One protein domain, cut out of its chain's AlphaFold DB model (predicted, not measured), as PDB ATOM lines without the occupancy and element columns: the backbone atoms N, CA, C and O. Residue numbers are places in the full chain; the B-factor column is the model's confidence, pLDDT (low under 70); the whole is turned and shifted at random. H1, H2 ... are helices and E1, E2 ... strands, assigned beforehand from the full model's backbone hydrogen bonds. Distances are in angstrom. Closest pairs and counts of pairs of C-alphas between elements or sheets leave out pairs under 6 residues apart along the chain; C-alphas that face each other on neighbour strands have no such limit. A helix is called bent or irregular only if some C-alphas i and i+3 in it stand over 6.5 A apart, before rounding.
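Overview. This is residues 9 to 101 of the 144 residues of an uncharacterized protein of Methylobacterium radiotolerans (UniProt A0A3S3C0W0). One small antiparallel-and-parallel sheet of six strands is bent back on itself like part of a barrel, and one long helix, H1, packs on its outside, nearest to E6 and the first part of E1. E3 and E2 make one leaf, E6, E5 and E4 make the other, and E1 is the hinge; the barrel stays open, with the edge strands E3 and E4 apart from each other. The 93 printed residues hold one named helix followed by six named strands, H1 E1 E2 E3 E4 E5 E6, and the sheet runs E3 E2 E1 E6 E5 E4, mixed, with E1 and E6 the parallel pair. The class is mixed, helices and strands. The whole is compact, with a radius of gyration of the C-alphas of 12.8 A and spans of 35 by 31 by 23 A.

Arrangement. H1, residues 9 to 27, is on the sheet, at a height over the sheet of 9.8 A. It is over E6, residues 97 to 100, and only just over E1, residues 44 to 52, on which 3 of its C-alphas fall. It runs slantwise to the strands, at 55 degrees to E6 on the local plane. The closest C-alphas of H1 and E6 are those of Arg 18 and Leu 99, 7.2 A apart; those of H1 and E1 are Ile 14 and Phe 44, 7.3 A apart. In H1 every O i to N i+4 pair is within hydrogen-bond range. E1 bends by 85 degrees at residue 47 and forms a hairpin with E2, residues 60 to 67, which bends by 58 degrees at residue 64. E1 and E2 are antiparallel, with N 46 and O 65 at 2.8 A and N 61 and O 51 at 2.8 A. E2 and E3, residues 75 to 78, form the next hairpin, antiparallel, with N 66 and O 75 at 2.8 A. E1, E2 and E3 make a meander, each strand the antiparallel neighbour of the one before. E4, residues 82 to 85, E5, residues 89 to 92, and E6 make a second meander, with N 91 and O 84 at 2.8 A between E5 and E4, and N 90 and O 98 at 2.8 A between E5 and E6. E6 and E1 are parallel, with N 45 and O 99 at 2.8 A. E6 is staggered: it pairs with E5 over residues 97 to 99 and with E1 over residues 99 to 100. The sheet is a folded sheet, one sheet bent back into two leaves that face each other, with 16 pairs of C-alphas within 11 A. The closest C-alphas of E2 and E4 are those of Cys 61 and Ile 82, 5.5 A apart.

Along the chain. H1 begins at C-alpha 9, (-1.805, 9.068, 37.349), and is 27.2 A from first to last C-alpha. E1 begins at C-alpha 44, (-12.158, 15.765, 45.640), and is 20.3 A long; E2 is 20.9 A long. E3, E4, E5 and E6 have four residues each, and E6 ends at C-alpha 100, (-13.245, 11.441, 49.942).

Size, cuts and confidence. The two C-alphas farthest apart, those of Ala 9 and Pro 57, are 39.1 A from each other. The printed part has no cut. The link from H1 to E1, residues 28 to 43, is long; those from E3 to E4, E4 to E5 and E5 to E6 are tight, and those from E1 to E2 and E2 to E3 are short. The mean pLDDT of the printed part is 83.7, and residues 28 to 40 are under 70.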
ATOM      1  N   ALA A   9      -1.249  10.329  36.864       86.69
ATOM      2  CA  ALA A   9      -1.805   9.068  37.349       86.69
ATOM      3  C   ALA A   9      -2.842   9.287  38.462       86.69
ATOM      4  O   ALA A   9      -3.883   8.637  38.472       86.69
ATOM      5  N   GLU A  10      -2.591  10.237  39.360       85.31
ATOM      6  CA  GLU A  10      -3.503  10.581  40.456       85.31
ATOM      7  C   GLU A  10      -4.747  11.292  39.951       85.31
ATOM      8  O   GLU A  10      -5.846  10.969  40.387       85.31
ATOM      9  N   ILE A  11      -4.595  12.181  38.969       86.25
ATOM     10  CA  ILE A  11      -5.734  12.810  38.294       86.25
ATOM     11  C   ILE A  11      -6.636  11.729  37.685       86.25
ATOM     12  O   ILE A  11      -7.842  11.737  37.908       86.25
ATOM     13  N   ARG A  12      -6.060  10.742  36.984       85.75
ATOM     14  CA  ARG A  12      -6.830   9.612  36.434       85.75
ATOM     15  C   ARG A  12      -7.502   8.772  37.520       85.75
ATOM     16  O   ARG A  12      -8.640   8.360  37.330       85.75
ATOM     17  N   ALA A  13      -6.826   8.526  38.640       85.50
ATOM     18  CA  ALA A  13      -7.405   7.789  39.761       85.50
ATOM     19  C   ALA A  13      -8.586   8.543  40.399       85.50
ATOM     20  O   ALA A  13      -9.584   7.923  40.749       85.50
ATOM     21  N   ILE A  14      -8.503   9.873  40.500       84.06
ATOM     22  CA  ILE A  14      -9.593  10.724  40.996       84.06
ATOM     23  C   ILE A  14     -10.782  10.703  40.030       84.06
ATOM     24  O   ILE A  14     -11.918  10.553  40.469       84.06
ATOM     25  N   GLU A  15     -10.539  10.800  38.722       84.81
ATOM     26  CA  GLU A  15     -11.591  10.691  37.698       84.81
ATOM     27  C   GLU A  15     -12.272   9.314  37.702       84.81
ATOM     28  O   GLU A  15     -13.496   9.206  37.585       84.81
ATOM     29  N   GLU A  16     -11.504   8.244  37.904       85.56
ATOM     30  CA  GLU A  16     -12.069   6.909  38.086       85.56
ATOM     31  C   GLU A  16     -12.907   6.833  39.369       85.56
ATOM     32  O   GLU A  16     -14.022   6.312  39.362       85.56
ATOM     33  N   HIS A  17     -12.429   7.427  40.462       82.50
ATOM     34  CA  HIS A  17     -13.168   7.476  41.719       82.50
ATOM     35  C   HIS A  17     -14.492   8.247  41.573       82.50
ATOM     36  O   HIS A  17     -15.541   7.761  42.004       82.50
ATOM     37  N   ARG A  18     -14.477   9.391  40.870       82.75
ATOM     38  CA  ARG A  18     -15.682  10.144  40.474       82.75
ATOM     39  C   ARG A  18     -16.688   9.247  39.764       82.75
ATOM     40  O   ARG A  18     -17.878   9.266  40.081       82.75
ATOM     41  N   ARG A  19     -16.215   8.426  38.822       81.88
ATOM     42  CA  ARG A  19     -17.058   7.490  38.075       81.88
ATOM     43  C   ARG A  19     -17.691   6.432  38.981       81.88
ATOM     44  O   ARG A  19     -18.903   6.237  38.882       81.88
ATOM     45  N   VAL A  20     -16.902   5.796  39.848       83.75
ATOM     46  CA  VAL A  20     -17.358   4.725  40.754       83.75
ATOM     47  C   VAL A  20     -18.386   5.240  41.759       83.75
ATOM     48  O   VAL A  20     -19.443   4.631  41.920       83.75
ATOM     49  N   VAL A  21     -18.130   6.382  42.403       80.69
ATOM     50  CA  VAL A  21     -19.067   6.952  43.385       80.69
ATOM     51  C   VAL A  21     -20.373   7.358  42.721       80.69
ATOM     52  O   VAL A  21     -21.446   7.069  43.245       80.69
ATOM     53  N   ARG A  22     -20.311   7.956  41.529       77.31
ATOM     54  CA  ARG A  22     -21.514   8.281  40.761       77.31
ATOM     55  C   ARG A  22     -22.344   7.035  40.459       77.31
ATOM     56  O   ARG A  22     -23.567   7.073  40.575       77.31
ATOM     57  N   GLU A  23     -21.699   5.936  40.079       78.88
ATOM     58  CA  GLU A  23     -22.390   4.672  39.827       78.88
ATOM     59  C   GLU A  23     -23.022   4.108  41.109       78.88
ATOM     60  O   GLU A  23     -24.180   3.692  41.085       78.88
ATOM     61  N   ALA A  24     -22.312   4.166  42.239       78.12
ATOM     62  CA  ALA A  24     -22.839   3.757  43.539       78.12
ATOM     63  C   ALA A  24     -24.071   4.587  43.948       78.12
ATOM     64  O   ALA A  24     -25.111   4.018  44.274       78.12
ATOM     65  N   LEU A  25     -23.991   5.918  43.849       73.75
ATOM     66  CA  LEU A  25     -25.100   6.837  44.140       73.75
ATOM     67  C   LEU A  25     -26.313   6.583  43.236       73.75
ATOM     68  O   LEU A  25     -27.453   6.595  43.700       73.75
ATOM     69  N   SER A  26     -26.069   6.285  41.956       72.50
ATOM     70  CA  SER A  26     -27.128   5.946  40.996       72.50
ATOM     71  C   SER A  26     -27.856   4.654  41.385       72.50
ATOM     72  O   SER A  26     -29.079   4.581  41.283       72.50
ATOM     73  N   ARG A  27     -27.124   3.637  41.863       71.81
ATOM     74  CA  ARG A  27     -27.687   2.334  42.266       71.81
ATOM     75  C   ARG A  27     -28.471   2.390  43.577       71.81
ATOM     76  O   ARG A  27     -29.448   1.663  43.714       71.81
ATOM     77  N   MET A  28     -28.070   3.234  44.527       68.56
ATOM     78  CA  MET A  28     -28.716   3.327  45.844       68.56
ATOM     79  C   MET A  28     -30.097   4.006  45.808       68.56
ATOM     80  O   MET A  28     -30.757   4.098  46.837       68.56
ATOM     81  N   GLY A  29     -30.555   4.506  44.652       61.97
ATOM     82  CA  GLY A  29     -31.821   5.245  44.553       61.97
ATOM     83  C   GLY A  29     -31.786   6.619  45.237       61.97
ATOM     84  O   GLY A  29     -32.762   7.364  45.177       61.97
ATOM     85  N   GLU A  30     -30.640   7.001  45.810       56.03
ATOM     86  CA  GLU A  30     -30.363   8.338  46.343       56.03
ATOM     87  C   GLU A  30     -30.195   9.390  45.237       56.03
ATOM     88  O   GLU A  30     -30.069  10.576  45.525       56.03
ATOM     89  N   GLY A  31     -30.276   8.994  43.962       51.28
ATOM     90  CA  GLY A  31     -30.266   9.909  42.820       51.28
ATOM     91  C   GLY A  31     -31.316  11.027  42.894       51.28
ATOM     92  O   GLY A  31     -31.062  12.100  42.365       51.28
ATOM     93  N   ARG A  32     -32.442  10.833  43.608       50.69
ATOM     94  CA  ARG A  32     -33.418  11.912  43.889       50.69
ATOM     95  C   ARG A  32     -32.963  12.893  44.976       50.69
ATOM     96  O   ARG A  32     -33.380  14.042  44.969       50.69
ATOM     97  N   ARG A  33     -32.124  12.458  45.924       56.81
ATOM     98  CA  ARG A  33     -31.542  13.329  46.965       56.81
ATOM     99  C   ARG A  33     -30.448  14.228  46.377       56.81
ATOM    100  O   ARG A  33     -30.294  15.357  46.825       56.81
ATOM    101  N   PHE A  34     -29.761  13.752  45.339       56.56
ATOM    102  CA  PHE A  34     -28.676  14.457  44.644       56.56
ATOM    103  C   PHE A  34     -29.051  14.904  43.224       56.56
ATOM    104  O   PHE A  34     -28.170  15.201  42.423       56.56
ATOM    105  N   GLU A  35     -30.346  14.974  42.901       49.47
ATOM    106  CA  GLU A  35     -30.853  15.284  41.551       49.47
ATOM    107  C   GLU A  35     -30.387  16.667  41.054       49.47
ATOM    108  O   GLU A  35     -30.270  16.910  39.854       49.47
ATOM    109  N   HIS A  36     -30.051  17.557  41.994       49.09
ATOM    110  CA  HIS A  36     -29.528  18.901  41.749       49.09
ATOM    111  C   HIS A  36     -28.014  19.045  41.973       49.09
ATOM    112  O   HIS A  36     -27.466  20.123  41.737       49.09
ATOM    113  N   THR A  37     -27.322  17.990  42.407       57.97
ATOM    114  CA  THR A  37     -25.873  18.019  42.627       57.97
ATOM    115  C   THR A  37     -25.177  17.490  41.382       57.97
ATOM    116  O   THR A  37     -25.288  16.311  41.043       57.97
ATOM    117  N   ASP A  38     -24.426  18.350  40.690       64.31
ATOM    118  CA  ASP A  38     -23.618  17.907  39.557       64.31
ATOM    119  C   ASP A  38     -22.444  17.053  40.053       64.31
ATOM    120  O   ASP A  38     -21.361  17.547  40.371       64.31
ATOM    121  N   LEU A  39     -22.664  15.738  40.107       67.19
ATOM    122  CA  LEU A  39     -21.658  14.749  40.494       67.19
ATOM    123  C   LEU A  39     -20.412  14.790  39.596       67.19
ATOM    124  O   LEU A  39     -19.365  14.282  39.993       67.19
ATOM    125  N   ARG A  40     -20.489  15.387  38.396       66.62
ATOM    126  CA  ARG A  40     -19.314  15.584  37.530       66.62
ATOM    127  C   ARG A  40     -18.390  16.673  38.063       66.62
ATOM    128  O   ARG A  40     -17.191  16.616  37.820       66.62
ATOM    129  N   ALA A  41     -18.945  17.635  38.791       73.62
ATOM    130  CA  ALA A  41     -18.226  18.749  39.388       73.62
ATOM    131  C   ALA A  41     -17.932  18.530  40.880       73.62
ATOM    132  O   ALA A  41     -17.503  19.464  41.554       73.62
ATOM    133  N   ALA A  42     -18.157  17.318  41.407       84.69
ATOM    134  CA  ALA A  42     -17.922  17.031  42.814       84.69
ATOM    135  C   ALA A  42     -16.429  17.244  43.168       84.69
ATOM    136  O   ALA A  42     -15.550  16.591  42.572       84.69
ATOM    137  N   PRO A  43     -16.116  18.152  44.113       90.50
ATOM    138  CA  PRO A  43     -14.757  18.356  44.591       90.50
ATOM    139  C   PRO A  43     -14.186  17.079  45.212       90.50
ATOM    140  O   PRO A  43     -14.880  16.339  45.910       90.50
ATOM    141  N   PHE A  44     -12.895  16.841  44.986       91.56
ATOM    142  CA  PHE A  44     -12.158  15.765  45.640       91.56
ATOM    143  C   PHE A  44     -11.418  16.308  46.858       91.56
ATOM    144  O   PHE A  44     -10.610  17.223  46.731       91.56
ATOM    145  N   LEU A  45     -11.691  15.746  48.030       92.94
ATOM    146  CA  LEU A  45     -11.036  16.082  49.284       92.94
ATOM    147  C   LEU A  45      -9.965  15.028  49.588       92.94
ATOM    148  O   LEU A  45     -10.262  13.940  50.080       92.94
ATOM    149  N   ASP A  46      -8.711  15.343  49.282       90.50
ATOM    150  CA  ASP A  46      -7.570  14.502  49.624       90.50
ATOM    151  C   ASP A  46      -7.125  14.735  51.069       90.50
ATOM    152  O   ASP A  46      -7.248  15.843  51.601       90.50
ATOM    153  N   ARG A  47      -6.513  13.697  51.657       88.12
ATOM    154  CA  ARG A  47      -5.784  13.787  52.929       88.12
ATOM    155  C   ARG A  47      -6.585  14.518  54.000       88.12
ATOM    156  O   ARG A  47      -6.148  15.546  54.500       88.12
ATOM    157  N   TRP A  48      -7.769  14.015  54.303       92.56
ATOM    158  CA  TRP A  48      -8.734  14.716  55.136       92.56
ATOM    159  C   TRP A  48      -8.762  14.184  56.565       92.56
ATOM    160  O   TRP A  48      -8.488  13.015  56.805       92.56
ATOM    161  N   GLU A  49      -9.136  15.029  57.514       92.31
ATOM    162  CA  GLU A  49      -9.306  14.693  58.926       92.31
ATOM    163  C   GLU A  49     -10.647  15.219  59.447       92.31
ATOM    164  O   GLU A  49     -11.219  16.166  58.900       92.31
ATOM    165  N   LEU A  50     -11.151  14.598  60.513       92.56
ATOM    166  CA  LEU A  50     -12.309  15.103  61.247       92.56
ATOM    167  C   LEU A  50     -11.865  16.219  62.190       92.56
ATOM    168  O   LEU A  50     -10.894  16.063  62.931       92.56
ATOM    169  N   ARG A  51     -12.613  17.319  62.205       90.75
ATOM    170  CA  ARG A  51     -12.360  18.446  63.101       90.75
ATOM    171  C   ARG A  51     -13.672  19.033  63.602       90.75
ATOM    172  O   ARG A  51     -14.674  18.999  62.895       90.75
ATOM    173  N   GLU A  52     -13.659  19.600  64.803       91.19
ATOM    174  CA  GLU A  52     -14.776  20.423  65.265       91.19
ATOM    175  C   GLU A  52     -14.936  21.667  64.379       91.19
ATOM    176  O   GLU A  52     -13.951  22.281  63.946       91.19
ATOM    177  N   SER A  53     -16.186  22.009  64.081       90.00
ATOM    178  CA  SER A  53     -16.529  23.152  63.252       90.00
ATOM    179  C   SER A  53     -16.089  24.456  63.924       90.00
ATOM    180  O   SER A  53     -16.410  24.693  65.089       90.00
ATOM    181  N   PRO A  54     -15.400  25.351  63.197       86.62
ATOM    182  CA  PRO A  54     -15.026  26.656  63.734       86.62
ATOM    183  C   PRO A  54     -16.222  27.611  63.859       86.62
ATOM    184  O   PRO A  54     -16.113  28.630  64.536       86.62
ATOM    185  N   THR A  55     -17.336  27.323  63.178       87.31
ATOM    186  CA  THR A  55     -18.505  28.211  63.092       87.31
ATOM    187  C   THR A  55     -19.728  27.678  63.829       87.31
ATOM    188  O   THR A  55     -20.596  28.468  64.193       87.31
ATOM    189  N   VAL A  56     -19.810  26.366  64.068       90.19
ATOM    190  CA  VAL A  56     -20.953  25.716  64.724       90.19
ATOM    191  C   VAL A  56     -20.444  24.852  65.886       90.19
ATOM    192  O   VAL A  56     -19.967  23.744  65.645       90.19
ATOM    193  N   PRO A  57     -20.524  25.326  67.143       90.75
ATOM    194  CA  PRO A  57     -20.023  24.582  68.301       90.75
ATOM    195  C   PRO A  57     -20.608  23.166  68.392       90.75
ATOM    196  O   PRO A  57     -21.816  22.984  68.236       90.75
ATOM    197  N   GLY A  58     -19.760  22.165  68.643       89.75
ATOM    198  CA  GLY A  58     -20.167  20.760  68.742       89.75
ATOM    199  C   GLY A  58     -20.468  20.052  67.415       89.75
ATOM    200  O   GLY A  58     -20.684  18.841  67.418       89.75
ATOM    201  N   ALA A  59     -20.459  20.755  66.279       92.88
ATOM    202  CA  ALA A  59     -20.604  20.129  64.967       92.88
ATOM    203  C   ALA A  59     -19.255  19.624  64.436       92.88
ATOM    204  O   ALA A  59     -18.203  20.188  64.736       92.88
ATOM    205  N   ILE A  60     -19.278  18.577  63.608       93.75
ATOM    206  CA  ILE A  60     -18.073  17.990  63.008       93.75
ATOM    207  C   ILE A  60     -17.997  18.348  61.525       93.75
ATOM    208  O   ILE A  60     -18.963  18.170  60.787       93.75
ATOM    209  N   CYS A  61     -16.829  18.813  61.097       93.69
ATOM    210  CA  CYS A  61     -16.467  19.135  59.720       93.69
ATOM    211  C   CYS A  61     -15.318  18.238  59.247       93.69
ATOM    212  O   CYS A  61     -14.622  17.613  60.055       93.69
ATOM    213  N   LEU A  62     -15.063  18.232  57.937       93.50
ATOM    214  CA  LEU A  62     -13.805  17.728  57.397       93.50
ATOM    215  C   LEU A  62     -12.842  18.876  57.116       93.50
ATOM    216  O   LEU A  62     -13.225  19.910  56.573       93.50
ATOM    217  N   SER A  63     -11.572  18.674  57.454       93.69
ATOM    218  CA  SER A  63     -10.479  19.523  56.990       93.69
ATOM    219  C   SER A  63      -9.570  18.719  56.077       93.69
ATOM    220  O   SER A  63      -9.222  17.591  56.401       93.69
ATOM    221  N   GLY A  64      -9.203  19.263  54.922       92.56
ATOM    222  CA  GLY A  64      -8.438  18.524  53.919       92.56
ATOM    223  C   GLY A  64      -7.906  19.425  52.817       92.56
ATOM    224  O   GLY A  64      -8.070  20.645  52.871       92.56
ATOM    225  N   ILE A  65      -7.278  18.824  51.807       93.12
ATOM    226  CA  ILE A  65      -6.915  19.517  50.568       93.12
ATOM    227  C   ILE A  65      -7.973  19.219  49.513       93.12
ATOM    228  O   ILE A  65      -8.172  18.067  49.139       93.12
ATOM    229  N   THR A  66      -8.629  20.254  49.008       93.81
ATOM    230  CA  THR A  66      -9.620  20.125  47.945       93.81
ATOM    231  C   THR A  66      -9.014  20.365  46.576       93.81
ATOM    232  O   THR A  66      -8.229  21.293  46.392       93.81
ATOM    233  N   TYR A  67      -9.444  19.544  45.623       90.94
ATOM    234  CA  TYR A  67      -9.116  19.633  44.210       90.94
ATOM    235  C   TYR A  67     -10.384  19.666  43.351       90.94
ATOM    236  O   TYR A  67     -11.327  18.898  43.579       90.94
ATOM    237  N   GLY A  68     -10.386  20.519  42.330       86.50
ATOM    238  CA  GLY A  68     -11.443  20.629  41.331       86.50
ATOM    239  C   GLY A  68     -12.763  21.152  41.890       86.50
ATOM    240  O   GLY A  68     -13.816  20.675  41.475       86.50
ATOM    241  N   HIS A  69     -12.719  22.085  42.846       86.81
ATOM    242  CA  HIS A  69     -13.927  22.714  43.377       86.81
ATOM    243  C   HIS A  69     -14.525  23.687  42.341       86.81
ATOM    244  O   HIS A  69     -13.812  24.550  41.837       86.81
ATOM    245  N   PRO A  70     -15.834  23.636  42.034       82.94
ATOM    246  CA  PRO A  70     -16.415  24.444  40.952       82.94
ATOM    247  C   PRO A  70     -16.429  25.949  41.249       82.94
ATOM    248  O   PRO A  70     -16.490  26.771  40.340       82.94
ATOM    249  N   ARG A  71     -16.413  26.312  42.536       86.69
ATOM    250  CA  ARG A  71     -16.528  27.701  43.021       86.69
ATOM    251  C   ARG A  71     -15.289  28.228  43.749       86.69
ATOM    252  O   ARG A  71     -15.313  29.358  44.223       86.69
ATOM    253  N   ARG A  72     -14.263  27.397  43.948       85.75
ATOM    254  CA  ARG A  72     -13.099  27.722  44.789       85.75
ATOM    255  C   ARG A  72     -11.836  27.195  44.126       85.75
ATOM    256  O   ARG A  72     -11.896  26.219  43.391       85.75
ATOM    257  N   GLU A  73     -10.712  27.838  44.401       88.19
ATOM    258  CA  GLU A  73      -9.411  27.333  43.969       88.19
ATOM    259  C   GLU A  73      -9.014  26.082  44.760       88.19
ATOM    260  O   GLU A  73      -9.473  25.862  45.887       88.19
ATOM    261  N   ASP A  74      -8.142  25.272  44.163       91.31
ATOM    262  CA  ASP A  74      -7.569  24.101  44.818       91.31
ATOM    263  C   ASP A  74      -6.740  24.525  46.030       91.31
ATOM    264  O   ASP A  74      -5.918  25.443  45.963       91.31
ATOM    265  N   GLY A  75      -6.921  23.841  47.155       91.94
ATOM    266  CA  GLY A  75      -6.271  24.265  48.384       91.94
ATOM    267  C   GLY A  75      -6.833  23.648  49.656       91.94
ATOM    268  O   GLY A  75      -7.757  22.837  49.619       91.94
ATOM    269  N   PRO A  76      -6.245  24.002  50.809       92.00
ATOM    270  CA  PRO A  76      -6.747  23.574  52.103       92.00
ATOM    271  C   PRO A  76      -8.116  24.192  52.390       92.00
ATOM    272  O   PRO A  76      -8.277  25.408  52.296       92.00
ATOM    273  N   ILE A  77      -9.075  23.369  52.813       92.50
ATOM    274  CA  ILE A  77     -10.390  23.834  53.257       92.50
ATOM    275  C   ILE A  77     -10.787  23.206  54.592       92.50
ATOM    276  O   ILE A  77     -10.271  22.163  55.008       92.50
ATOM    277  N   ILE A  78     -11.747  23.855  55.242       93.44
ATOM    278  CA  ILE A  78     -12.622  23.242  56.237       93.44
ATOM    279  C   ILE A  78     -14.021  23.292  55.627       93.44
ATOM    280  O   ILE A  78     -14.457  24.354  55.173       93.44
ATOM    281  N   THR A  79     -14.683  22.145  55.538       93.19
ATOM    282  CA  THR A  79     -16.026  22.042  54.963       93.19
ATOM    283  C   THR A  79     -17.068  22.599  55.926       93.19
ATOM    284  O   THR A  79     -16.794  22.791  57.113       93.19
ATOM    285  N   ALA A  80     -18.291  22.810  55.442       92.69
ATOM    286  CA  ALA A  80     -19.424  22.953  56.347       92.69
ATOM    287  C   ALA A  80     -19.628  21.651  57.164       92.69
ATOM    288  O   ALA A  80     -19.009  20.620  56.840       92.69
ATOM    289  N   PRO A  81     -20.436  21.693  58.240       95.00
ATOM    290  CA  PRO A  81     -20.741  20.514  59.036       95.00
ATOM    291  C   PRO A  81     -21.220  19.333  58.194       95.00
ATOM    292  O   PRO A  81     -21.882  19.499  57.168       95.00
ATOM    293  N   ILE A  82     -20.840  18.135  58.622       92.44
ATOM    294  CA  ILE A  82     -21.167  16.895  57.928       92.44
ATOM    295  C   ILE A  82     -22.616  16.531  58.234       92.44
ATOM    296  O   ILE A  82     -22.957  16.245  59.381       92.44
ATOM    297  N   LYS A  83     -23.427  16.440  57.183       90.06
ATOM    298  CA  LYS A  83     -24.795  15.927  57.254       90.06
ATOM    299  C   LYS A  83     -24.828  14.413  57.130       90.06
ATOM    300  O   LYS A  83     -25.535  13.722  57.859       90.06
ATOM    301  N   TYR A  84     -24.061  13.895  56.173       87.50
ATOM    302  CA  TYR A  84     -23.973  12.473  55.880       87.50
ATOM    303  C   TYR A  84     -22.580  12.111  55.369       87.50
ATOM    304  O   TYR A  84     -21.964  12.866  54.623       87.50
ATOM    305  N   ARG A  85     -22.071  10.939  55.757       89.12
ATOM    306  CA  ARG A  85     -20.727  10.486  55.389       89.12
ATOM    307  C   ARG A  85     -20.712   8.997  55.098       89.12
ATOM    308  O   ARG A  85     -21.244   8.208  55.872       89.12
ATOM    309  N   THR A  86     -20.000   8.629  54.044       88.00
ATOM    310  CA  THR A  86     -19.585   7.255  53.749       88.00
ATOM    311  C   THR A  86     -18.058   7.171  53.737       88.00
ATOM    312  O   THR A  86     -17.372   8.138  54.072       88.00
ATOM    313  N   ASP A  87     -17.505   6.031  53.334       85.00
ATOM    314  CA  ASP A  87     -16.055   5.875  53.201       85.00
ATOM    315  C   ASP A  87     -15.482   6.590  51.966       85.00
ATOM    316  O   ASP A  87     -14.300   6.922  51.939       85.00
ATOM    317  N   THR A  88     -16.304   6.837  50.941       85.44
ATOM    318  CA  THR A  88     -15.852   7.332  49.625       85.44
ATOM    319  C   THR A  88     -16.397   8.708  49.263       85.44
ATOM    320  O   THR A  88     -15.867   9.368  48.369       85.44
ATOM    321  N   TRP A  89     -17.431   9.179  49.955       88.88
ATOM    322  CA  TRP A  89     -18.034  10.491  49.727       88.88
ATOM    323  C   TRP A  89     -18.777  10.998  50.962       88.88
ATOM    324  O   TRP A  89     -19.092  10.234  51.880       88.88
ATOM    325  N   MET A  90     -19.093  12.288  50.972       91.62
ATOM    326  CA  MET A  90     -19.921  12.909  52.001       91.62
ATOM    327  C   MET A  90     -20.827  14.005  51.445       91.62
ATOM    328  O   MET A  90     -20.533  14.583  50.401       91.62
ATOM    329  N   GLU A  91     -21.875  14.320  52.200       88.81
ATOM    330  CA  GLU A  91     -22.757  15.470  52.023       88.81
ATOM    331  C   GLU A  91     -22.622  16.383  53.246       88.81
ATOM    332  O   GLU A  91     -22.649  15.944  54.401       88.81
ATOM    333  N   THR A  92     -22.468  17.667  52.977       90.88
ATOM    334  CA  THR A  92     -22.450  18.732  53.979       90.88
ATOM    335  C   THR A  92     -23.863  19.253  54.257       90.88
ATOM    336  O   THR A  92     -24.788  19.022  53.479       90.88
ATOM    337  N   ASP A  93     -24.057  19.954  55.372       89.44
ATOM    338  CA  ASP A  93     -25.364  20.511  55.752       89.44
ATOM    339  C   ASP A  93     -25.921  21.521  54.734       89.44
ATOM    340  O   ASP A  93     -27.138  21.628  54.576       89.44
ATOM    341  N   ASP A  94     -25.056  22.222  53.999       85.88
ATOM    342  CA  ASP A  94     -25.410  23.124  52.897       85.88
ATOM    343  C   ASP A  94     -25.628  22.402  51.552       85.88
ATOM    344  O   ASP A  94     -25.926  23.044  50.543       85.88
ATOM    345  N   GLY A  95     -25.556  21.067  51.537       83.75
ATOM    346  CA  GLY A  95     -25.862  20.226  50.380       83.75
ATOM    347  C   GLY A  95     -24.710  20.071  49.384       83.75
ATOM    348  O   GLY A  95     -24.916  19.539  48.290       83.75
ATOM    349  N   GLU A  96     -23.493  20.509  49.726       86.94
ATOM    350  CA  GLU A  96     -22.308  20.255  48.905       86.94
ATOM    351  C   GLU A  96     -21.818  18.813  49.096       86.94
ATOM    352  O   GLU A  96     -21.665  18.319  50.220       86.94
ATOM    353  N   LEU A  97     -21.543  18.137  47.979       88.38
ATOM    354  CA  LEU A  97     -21.039  16.769  47.962       88.38
ATOM    355  C   LEU A  97     -19.533  16.767  47.714       88.38
ATOM    356  O   LEU A  97     -19.060  17.338  46.733       88.38
ATOM    357  N   PHE A  98     -18.797  16.070  48.571       90.50
ATOM    358  CA  PHE A  98     -17.357  15.882  48.438       90.50
ATOM    359  C   PHE A  98     -17.037  14.410  48.231       90.50
ATOM    360  O   PHE A  98     -17.573  13.540  48.917       90.50
ATOM    361  N   LEU A  99     -16.112  14.133  47.319       91.31
ATOM    362  CA  LEU A  99     -15.487  12.823  47.205       91.31
ATOM    363  C   LEU A  99     -14.325  12.739  48.181       91.31
ATOM    364  O   LEU A  99     -13.534  13.674  48.289       91.31
ATOM    365  N   LEU A 100     -14.215  11.619  48.878       91.94
ATOM    366  CA  LEU A 100     -13.245  11.441  49.942       91.94
ATOM    367  C   LEU A 100     -12.053  10.638  49.442       91.94
ATOM    368  O   LEU A 100     -12.178   9.524  48.942       91.94
ATOM    369  N   GLY A 101     -10.872  11.229  49.580       89.44
ATOM    370  CA  GLY A 101      -9.603  10.541  49.432       89.44
ATOM    371  C   GLY A 101      -9.222   9.815  50.715       89.44
ATOM    372  O   GLY A 101     -10.047   9.226  51.413       89.44
TER     373      GLY A 101